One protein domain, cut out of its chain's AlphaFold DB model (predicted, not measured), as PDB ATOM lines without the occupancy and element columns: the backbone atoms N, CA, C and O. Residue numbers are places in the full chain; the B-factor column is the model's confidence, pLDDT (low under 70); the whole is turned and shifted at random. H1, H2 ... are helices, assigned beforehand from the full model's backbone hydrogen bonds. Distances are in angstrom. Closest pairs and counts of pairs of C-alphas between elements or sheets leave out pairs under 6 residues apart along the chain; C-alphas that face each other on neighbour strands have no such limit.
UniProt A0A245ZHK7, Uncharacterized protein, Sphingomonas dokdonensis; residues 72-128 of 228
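AT A GLANCE: This is residues 72 to 128 of the 228 residues of an uncharacterized protein of Sphingomonas dokdonensis (UniProt A0A245ZHK7). The printed part is a loose, open ring of four short helices, H1 to H4, each set at a large angle to the one before it, and its two ends come back near each other, with the C-alphas of Gly 72 and Asp 128 6.6 A apart. The contacts between the helices are few, and H2 and H4 are near each other across the ring. The printed part has 57 residues, with four named helices in the order H1, H2, H3, H4 and no named strand, and its class is all helix. It is only just compact, close to loose, with a radius of gyration of the C-alphas of 12.0 A, and the C-alphas span 32 by 24 by 18 A.

HOW THE PARTS SIT: Begin with H1, residues 75 to 81, and go on to H2, residues 88 to 94. The two are close but not clearly touching; look at the C-alphas of Tyr 76 and Met 88, their closest, 6.7 A apart. Their lines are about perpendicular, at 79 degrees. Next comes H3, residues 103 to 109, close to H2 but not clearly touching it. Their closest C-alphas, those of Leu 92 and Ala 103, are 7.2 A apart, and their lines are about perpendicular, at 76 degrees. Last find H4, residues 116 to 123, close to H3 but not clearly touching it: the closest C-alphas, those of Tyr 104 and Lys 116, are 6.9 A apart. H3 and H4 run opposite ways at a steep tilt of 69 degrees, only just short of about perpendicular. H2 and H4 are near each other, with 5 pairs of C-alphas within 10 A. H1 is apart from H3 and from H4. In H1, H2, H3 and H4 every O i to N i+4 pair is within hydrogen-bond range.

IN THESE COORDINATES: Find C-alpha 75 at (155.097, 110.655, 23.467); from there H1 runs 9.8 A to C-alpha 81. H2 starts at C-alpha 88, at (156.386, 117.202, 15.811), and measures 9.7 A to C-alpha 94. H3 measures 10.0 A from C-alpha 103 to C-alpha 109. H4, with 8 residues the longest helix, covers 10.6 A from C-alpha 116 and ends at C-alpha 123, at (151.311, 108.231, 14.806).

THE WHOLE: The two C-alphas farthest apart are those of Gly 83 and Gly 111, at 33.8 A. The printed part has no cut, and its three links, H1 to H2, H2 to H3 and H3 to H4, are short. In the B-factor column the mean pLDDT of the printed part is 74.9; look for values under 70 at residues 72 to 74, 96 to 100 and 123 to 128, of which 123 belongs to H4.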
ATOM      1  N   GLY A  72     145.979 108.727  27.374       58.75
ATOM      2  CA  GLY A  72     147.374 109.006  27.682       58.75
ATOM      3  C   GLY A  72     147.922 110.055  26.716       58.75
ATOM      4  O   GLY A  72     147.658 110.005  25.510       58.75
ATOM      5  N   LYS A  73     148.688 111.018  27.243       65.81
ATOM      6  CA  LYS A  73     149.445 111.954  26.402       65.81
ATOM      7  C   LYS A  73     150.314 111.146  25.439       65.81
ATOM      8  O   LYS A  73     150.987 110.204  25.856       65.81
ATOM      9  N   SER A  74     150.330 111.530  24.170       69.75
ATOM     10  CA  SER A  74     151.280 110.981  23.203       69.75
ATOM     11  C   SER A  74     152.724 111.265  23.643       69.75
ATOM     12  O   SER A  74     153.001 112.226  24.369       69.75
ATOM     13  N   ALA A  75     153.676 110.463  23.165       72.38
ATOM     14  CA  ALA A  75     155.097 110.655  23.467       72.38
ATOM     15  C   ALA A  75     155.606 112.065  23.089       72.38
ATOM     16  O   ALA A  75     156.421 112.642  23.809       72.38
ATOM     17  N   TYR A  76     155.075 112.665  22.017       75.81
ATOM     18  CA  TYR A  76     155.379 114.049  21.638       75.81
ATOM     19  C   TYR A  76     154.800 115.075  22.628       75.81
ATOM     20  O   TYR A  76     155.477 116.035  22.994       75.81
ATOM     21  N   GLU A  77     153.570 114.879  23.109       77.38
ATOM     22  CA  GLU A  77     152.966 115.751  24.127       77.38
ATOM     23  C   GLU A  77     153.700 115.668  25.471       77.38
ATOM     24  O   GLU A  77     153.840 116.684  26.157       77.38
ATOM     25  N   LEU A  78     154.215 114.490  25.834       77.69
ATOM     26  CA  LEU A  78     155.097 114.314  26.990       77.69
ATOM     27  C   LEU A  78     156.438 115.031  26.791       77.69
ATOM     28  O   LEU A  78     156.879 115.742  27.691       77.69
ATOM     29  N   ALA A  79     157.049 114.929  25.606       77.62
ATOM     30  CA  ALA A  79     158.286 115.642  25.285       77.62
ATOM     31  C   ALA A  79     158.111 117.169  25.350       77.62
ATOM     32  O   ALA A  79     158.949 117.864  25.923       77.62
ATOM     33  N   ARG A  80     156.995 117.707  24.833       79.75
ATOM     34  CA  ARG A  80     156.662 119.136  24.970       79.75
ATOM     35  C   ARG A  80     156.488 119.555  26.425       79.75
ATOM     36  O   ARG A  80     156.996 120.601  26.815       79.75
ATOM     37  N   ALA A  81     155.797 118.744  27.228       79.50
ATOM     38  CA  ALA A  81     155.637 119.002  28.659       79.50
ATOM     39  C   ALA A  81     156.979 118.968  29.416       79.50
ATOM     40  O   ALA A  81     157.147 119.707  30.381       79.50
ATOM     41  N   ALA A  82     157.942 118.170  28.946       79.38
ATOM     42  CA  ALA A  82     159.311 118.114  29.456       79.38
ATOM     43  C   ALA A  82     160.232 119.238  28.926       79.38
ATOM     44  O   ALA A  82     161.426 119.228  29.213       79.38
ATOM     45  N   GLY A  83     159.704 120.209  28.169       83.00
ATOM     46  CA  GLY A  83     160.447 121.387  27.705       83.00
ATOM     47  C   GLY A  83     160.878 121.363  26.235       83.00
ATOM     48  O   GLY A  83     161.606 122.254  25.800       83.00
ATOM     49  N   TYR A  84     160.431 120.389  25.437       84.31
ATOM     50  CA  TYR A  84     160.713 120.372  24.001       84.31
ATOM     51  C   TYR A  84     159.920 121.463  23.255       84.31
ATOM     52  O   TYR A  84     158.691 121.426  23.190       84.31
ATOM     53  N   GLY A  85     160.628 122.436  22.668       83.94
ATOM     54  CA  GLY A  85     160.035 123.573  21.948       83.94
ATOM     55  C   GLY A  85     159.886 123.398  20.431       83.94
ATOM     56  O   GLY A  85     159.360 124.288  19.767       83.94
ATOM     57  N   GLY A  86     160.366 122.286  19.868       82.69
ATOM     58  CA  GLY A  86     160.310 122.023  18.428       82.69
ATOM     59  C   GLY A  86     158.945 121.515  17.954       82.69
ATOM     60  O   GLY A  86     158.075 121.150  18.743       82.69
ATOM     61  N   THR A  87     158.768 121.457  16.637       83.62
ATOM     62  CA  THR A  87     157.590 120.854  15.992       83.62
ATOM     63  C   THR A  87     157.621 119.325  16.067       83.62
ATOM     64  O   THR A  87     158.682 118.720  16.224       83.62
ATOM     65  N   MET A  88     156.474 118.670  15.862       75.50
ATOM     66  CA  MET A  88     156.386 117.202  15.811       75.50
ATOM     67  C   MET A  88     157.319 116.605  14.749       75.50
ATOM     68  O   MET A  88     157.939 115.573  14.974       75.50
ATOM     69  N   THR A  89     157.478 117.281  13.609       73.56
ATOM     70  CA  THR A  89     158.395 116.856  12.543       73.56
ATOM     71  C   THR A  89     159.857 116.914  12.978       73.56
ATOM     72  O   THR A  89     160.614 116.002  12.661       73.56
ATOM     73  N   GLN A  90     160.252 117.957  13.712       77.69
ATOM     74  CA  GLN A  90     161.607 118.080  14.258       77.69
ATOM     75  C   GLN A  90     161.850 117.071  15.383       77.69
ATOM     76  O   GLN A  90     162.931 116.493  15.453       77.69
ATOM     77  N   TRP A  91     160.844 116.813  16.220       82.94
ATOM     78  CA  TRP A  91     160.928 115.822  17.289       82.94
ATOM     79  C   TRP A  91     161.156 114.429  16.717       82.94
ATOM     80  O   TRP A  91     162.082 113.726  17.102       82.94
ATOM     81  N   LEU A  92     160.375 114.064  15.710       74.31
ATOM     82  CA  LEU A  92     160.475 112.766  15.064       74.31
ATOM     83  C   LEU A  92     161.771 112.609  14.260       74.31
ATOM     84  O   LEU A  92     162.314 111.515  14.190       74.31
ATOM     85  N   ALA A  93     162.291 113.700  13.687       73.38
ATOM     86  CA  ALA A  93     163.609 113.719  13.056       73.38
ATOM     87  C   ALA A  93     164.756 113.612  14.075       73.38
ATOM     88  O   ALA A  93     165.825 113.127  13.726       73.38
ATOM     89  N   SER A  94     164.540 114.039  15.326       73.94
ATOM     90  CA  SER A  94     165.506 113.835  16.414       73.94
ATOM     91  C   SER A  94     165.528 112.395  16.938       73.94
ATOM     92  O   SER A  94     166.504 111.985  17.561       73.94
ATOM     93  N   LEU A  95     164.484 111.607  16.653       73.31
ATOM     94  CA  LEU A  95     164.429 110.175  16.942       73.31
ATOM     95  C   LEU A  95     165.120 109.397  15.816       73.31
ATOM     96  O   LEU A  95     164.478 108.855  14.914       73.31
ATOM     97  N   VAL A  96     166.449 109.383  15.866       69.38
ATOM     98  CA  VAL A  96     167.290 108.644  14.921       69.38
ATOM     99  C   VAL A  96     167.595 107.263  15.497       69.38
ATOM    100  O   VAL A  96     168.025 107.149  16.646       69.38
ATOM    101  N   GLY A  97     167.364 106.204  14.716       60.00
ATOM    102  CA  GLY A  97     167.791 104.854  15.089       60.00
ATOM    103  C   GLY A  97     169.319 104.739  15.107       60.00
ATOM    104  O   GLY A  97     170.024 105.577  14.548       60.00
ATOM    105  N   THR A  98     169.857 103.669  15.694       58.09
ATOM    106  CA  THR A  98     171.308 103.383  15.724       58.09
ATOM    107  C   THR A  98     171.968 103.338  14.338       58.09
ATOM    108  O   THR A  98     173.182 103.481  14.239       58.09
ATOM    109  N   SER A  99     171.182 103.177  13.270       65.12
ATOM    110  CA  SER A  99     171.606 103.200  11.867       65.12
ATOM    111  C   SER A  99     171.655 104.597  11.225       65.12
ATOM    112  O   SER A  99     172.013 104.703  10.056       65.12
ATOM    113  N   GLY A 100     171.291 105.669  11.937       67.94
ATOM    114  CA  GLY A 100     171.251 107.029  11.377       67.94
ATOM    115  C   GLY A 100     169.986 107.345  10.564       67.94
ATOM    116  O   GLY A 100     169.822 108.473  10.106       67.94
ATOM    117  N   LEU A 101     169.081 106.375  10.415       73.38
ATOM    118  CA  LEU A 101     167.803 106.534   9.724       73.38
ATOM    119  C   LEU A 101     166.723 107.076  10.667       73.38
ATOM    120  O   LEU A 101     166.653 106.716  11.848       73.38
ATOM    121  N   SER A 102     165.845 107.919  10.131       72.31
ATOM    122  CA  SER A 102     164.637 108.367  10.822       72.31
ATOM    123  C   SER A 102     163.611 107.237  10.920       72.31
ATOM    124  O   SER A 102     163.542 106.343  10.076       72.31
ATOM    125  N   ALA A 103     162.732 107.308  11.920       74.50
ATOM    126  CA  ALA A 103     161.670 106.317  12.110       74.50
ATOM    127  C   ALA A 103     160.746 106.137  10.878       74.50
ATOM    128  O   ALA A 103     160.205 105.051  10.672       74.50
ATOM    129  N   TYR A 104     160.595 107.160  10.024       77.88
ATOM    130  CA  TYR A 104     159.840 107.049   8.766       77.88
ATOM    131  C   TYR A 104     160.576 106.218   7.709       77.88
ATOM    132  O   TYR A 104     159.951 105.453   6.976       77.88
ATOM    133  N   GLU A 105     161.894 106.380   7.614       79.69
ATOM    134  CA  GLU A 105     162.730 105.651   6.655       79.69
ATOM    135  C   GLU A 105     162.777 104.165   7.012       79.69
ATOM    136  O   GLU A 105     162.558 103.327   6.143       79.69
ATOM    137  N   ILE A 106     162.897 103.844   8.302       79.06
ATOM    138  CA  ILE A 106     162.799 102.466   8.802       79.06
ATOM    139  C   ILE A 106     161.415 101.868   8.488       79.06
ATOM    140  O   ILE A 106     161.312 100.733   8.029       79.06
ATOM    141  N   ALA A 107     160.328 102.627   8.674       79.00
ATOM    142  CA  ALA A 107     158.981 102.155   8.342       79.00
ATOM    143  C   ALA A 107     158.817 101.861   6.840       79.00
ATOM    144  O   ALA A 107     158.172 100.878   6.472       79.00
ATOM    145  N   ARG A 108     159.413 102.684   5.965       82.38
ATOM    146  CA  ARG A 108     159.440 102.437   4.514       82.38
ATOM    147  C   ARG A 108     160.203 101.167   4.157       82.38
ATOM    148  O   ARG A 108     159.708 100.394   3.342       82.38
ATOM    149  N   GLU A 109     161.365 100.942   4.764       83.19
ATOM    150  CA  GLU A 109     162.151  99.717   4.562       83.19
ATOM    151  C   GLU A 109     161.381  98.461   4.995       83.19
ATOM    152  O   GLU A 109     161.458  97.431   4.333       83.19
ATOM    153  N   LEU A 110     160.556  98.566   6.042       81.06
ATOM    154  CA  LEU A 110     159.671  97.495   6.517       81.06
ATOM    155  C   LEU A 110     158.371  97.342   5.699       81.06
ATOM    156  O   LEU A 110     157.481  96.588   6.091       81.06
ATOM    157  N   GLY A 111     158.247  98.030   4.557       83.62
ATOM    158  CA  GLY A 111     157.141  97.857   3.609       83.62
ATOM    159  C   GLY A 111     156.016  98.892   3.704       83.62
ATOM    160  O   GLY A 111     154.966  98.711   3.086       83.62
ATOM    161  N   TYR A 112     156.197  99.994   4.437       83.81
ATOM    162  CA  TYR A 112     155.206 101.073   4.472       83.81
ATOM    163  C   TYR A 112     155.223 101.908   3.177       83.81
ATOM    164  O   TYR A 112     156.127 102.710   2.938       83.81
ATOM    165  N   GLY A 113     154.181 101.763   2.352       84.19
ATOM    166  CA  GLY A 113     154.039 102.469   1.069       84.19
ATOM    167  C   GLY A 113     153.426 103.877   1.139       84.19
ATOM    168  O   GLY A 113     153.260 104.522   0.105       84.19
ATOM    169  N   GLY A 114     153.054 104.361   2.327       83.75
ATOM    170  CA  GLY A 114     152.380 105.652   2.497       83.75
ATOM    171  C   GLY A 114     153.320 106.865   2.491       83.75
ATOM    172  O   GLY A 114     154.535 106.775   2.706       83.75
ATOM    173  N   THR A 115     152.750 108.053   2.291       86.25
ATOM    174  CA  THR A 115     153.485 109.325   2.400       86.25
ATOM    175  C   THR A 115     153.865 109.639   3.851       86.25
ATOM    176  O   THR A 115     153.236 109.159   4.794       86.25
ATOM    177  N   LYS A 116     154.872 110.500   4.050       78.06
ATOM    178  CA  LYS A 116     155.295 110.950   5.389       78.06
ATOM    179  C   LYS A 116     154.141 111.598   6.159       78.06
ATOM    180  O   LYS A 116     154.012 111.392   7.358       78.06
ATOM    181  N   THR A 117     153.270 112.324   5.461       78.62
ATOM    182  CA  THR A 117     152.072 112.951   6.035       78.62
ATOM    183  C   THR A 117     151.054 111.919   6.523       78.62
ATOM    184  O   THR A 117     150.539 112.050   7.629       78.62
ATOM    185  N   GLN A 118     150.797 110.865   5.741       80.38
ATOM    186  CA  GLN A 118     149.901 109.772   6.147       80.38
ATOM    187  C   GLN A 118     150.468 108.983   7.330       80.38
ATOM    188  O   GLN A 118     149.732 108.610   8.242       80.38
ATOM    189  N   TRP A 119     151.783 108.786   7.352       81.44
ATOM    190  CA  TRP A 119     152.459 108.128   8.460       81.44
ATOM    191  C   TRP A 119     152.390 108.957   9.749       81.44
ATOM    192  O   TRP A 119     152.016 108.437  10.796       81.44
ATOM    193  N   LEU A 120     152.632 110.268   9.674       75.38
ATOM    194  CA  LEU A 120     152.471 111.187  10.809       75.38
ATOM    195  C   LEU A 120     151.040 111.188  11.370       75.38
ATOM    196  O   LEU A 120     150.853 111.190  12.587       75.38
ATOM    197  N   ALA A 121     150.033 111.139  10.493       74.31
ATOM    198  CA  ALA A 121     148.637 111.021  10.905       74.31
ATOM    199  C   ALA A 121     148.370 109.700  11.651       74.31
ATOM    200  O   ALA A 121     147.641 109.697  12.639       74.31
ATOM    201  N   SER A 122     149.017 108.601  11.240       72.06
ATOM    202  CA  SER A 122     148.914 107.303  11.926       72.06
ATOM    203  C   SER A 122     149.616 107.257  13.288       72.06
ATOM    204  O   SER A 122     149.216 106.490  14.155       72.06
ATOM    205  N   LEU A 123     150.622 108.105  13.514       68.50
ATOM    206  CA  LEU A 123     151.311 108.231  14.806       68.50
ATOM    207  C   LEU A 123     150.599 109.167  15.789       68.50
ATOM    208  O   LEU A 123     150.966 109.231  16.958       68.50
ATOM    209  N   SER A 124     149.602 109.914  15.314       60.62
ATOM    210  CA  SER A 124     148.796 110.828  16.133       60.62
ATOM    211  C   SER A 124     147.654 110.111  16.864       60.62
ATOM    212  O   SER A 124     146.811 110.758  17.486       60.62
ATOM    213  N   VAL A 125     147.597 108.779  16.782       58.06
ATOM    214  CA  VAL A 125     146.663 107.975  17.565       58.06
ATOM    215  C   VAL A 125     147.115 108.063  19.023       58.06
ATOM    216  O   VAL A 125     148.261 107.758  19.351       58.06
ATOM    217  N   LYS A 126     146.230 108.583  19.879       60.78
ATOM    218  CA  LYS A 126     146.455 108.715  21.322       60.78
ATOM    219  C   LYS A 126     146.904 107.378  21.912       60.78
ATOM    220  O   LYS A 126     146.485 106.329  21.427       60.78
ATOM    221  N   GLY A 127     147.750 107.443  22.943       62.09
ATOM    222  CA  GLY A 127     148.193 106.242  23.647       62.09
ATOM    223  C   GLY A 127     146.997 105.429  24.132       62.09
ATOM    224  O   GLY A 127     145.919 105.991  24.361       62.09
ATOM    225  N   ASP A 128     147.194 104.120  24.277       58.88
ATOM    226  CA  ASP A 128     146.167 103.238  24.819       58.88
ATOM    227  C   ASP A 128     145.612 103.802  26.132       58.88
ATOM    228  O   ASP A 128     146.289 104.517  26.883       58.88
TER     229      ASP A 128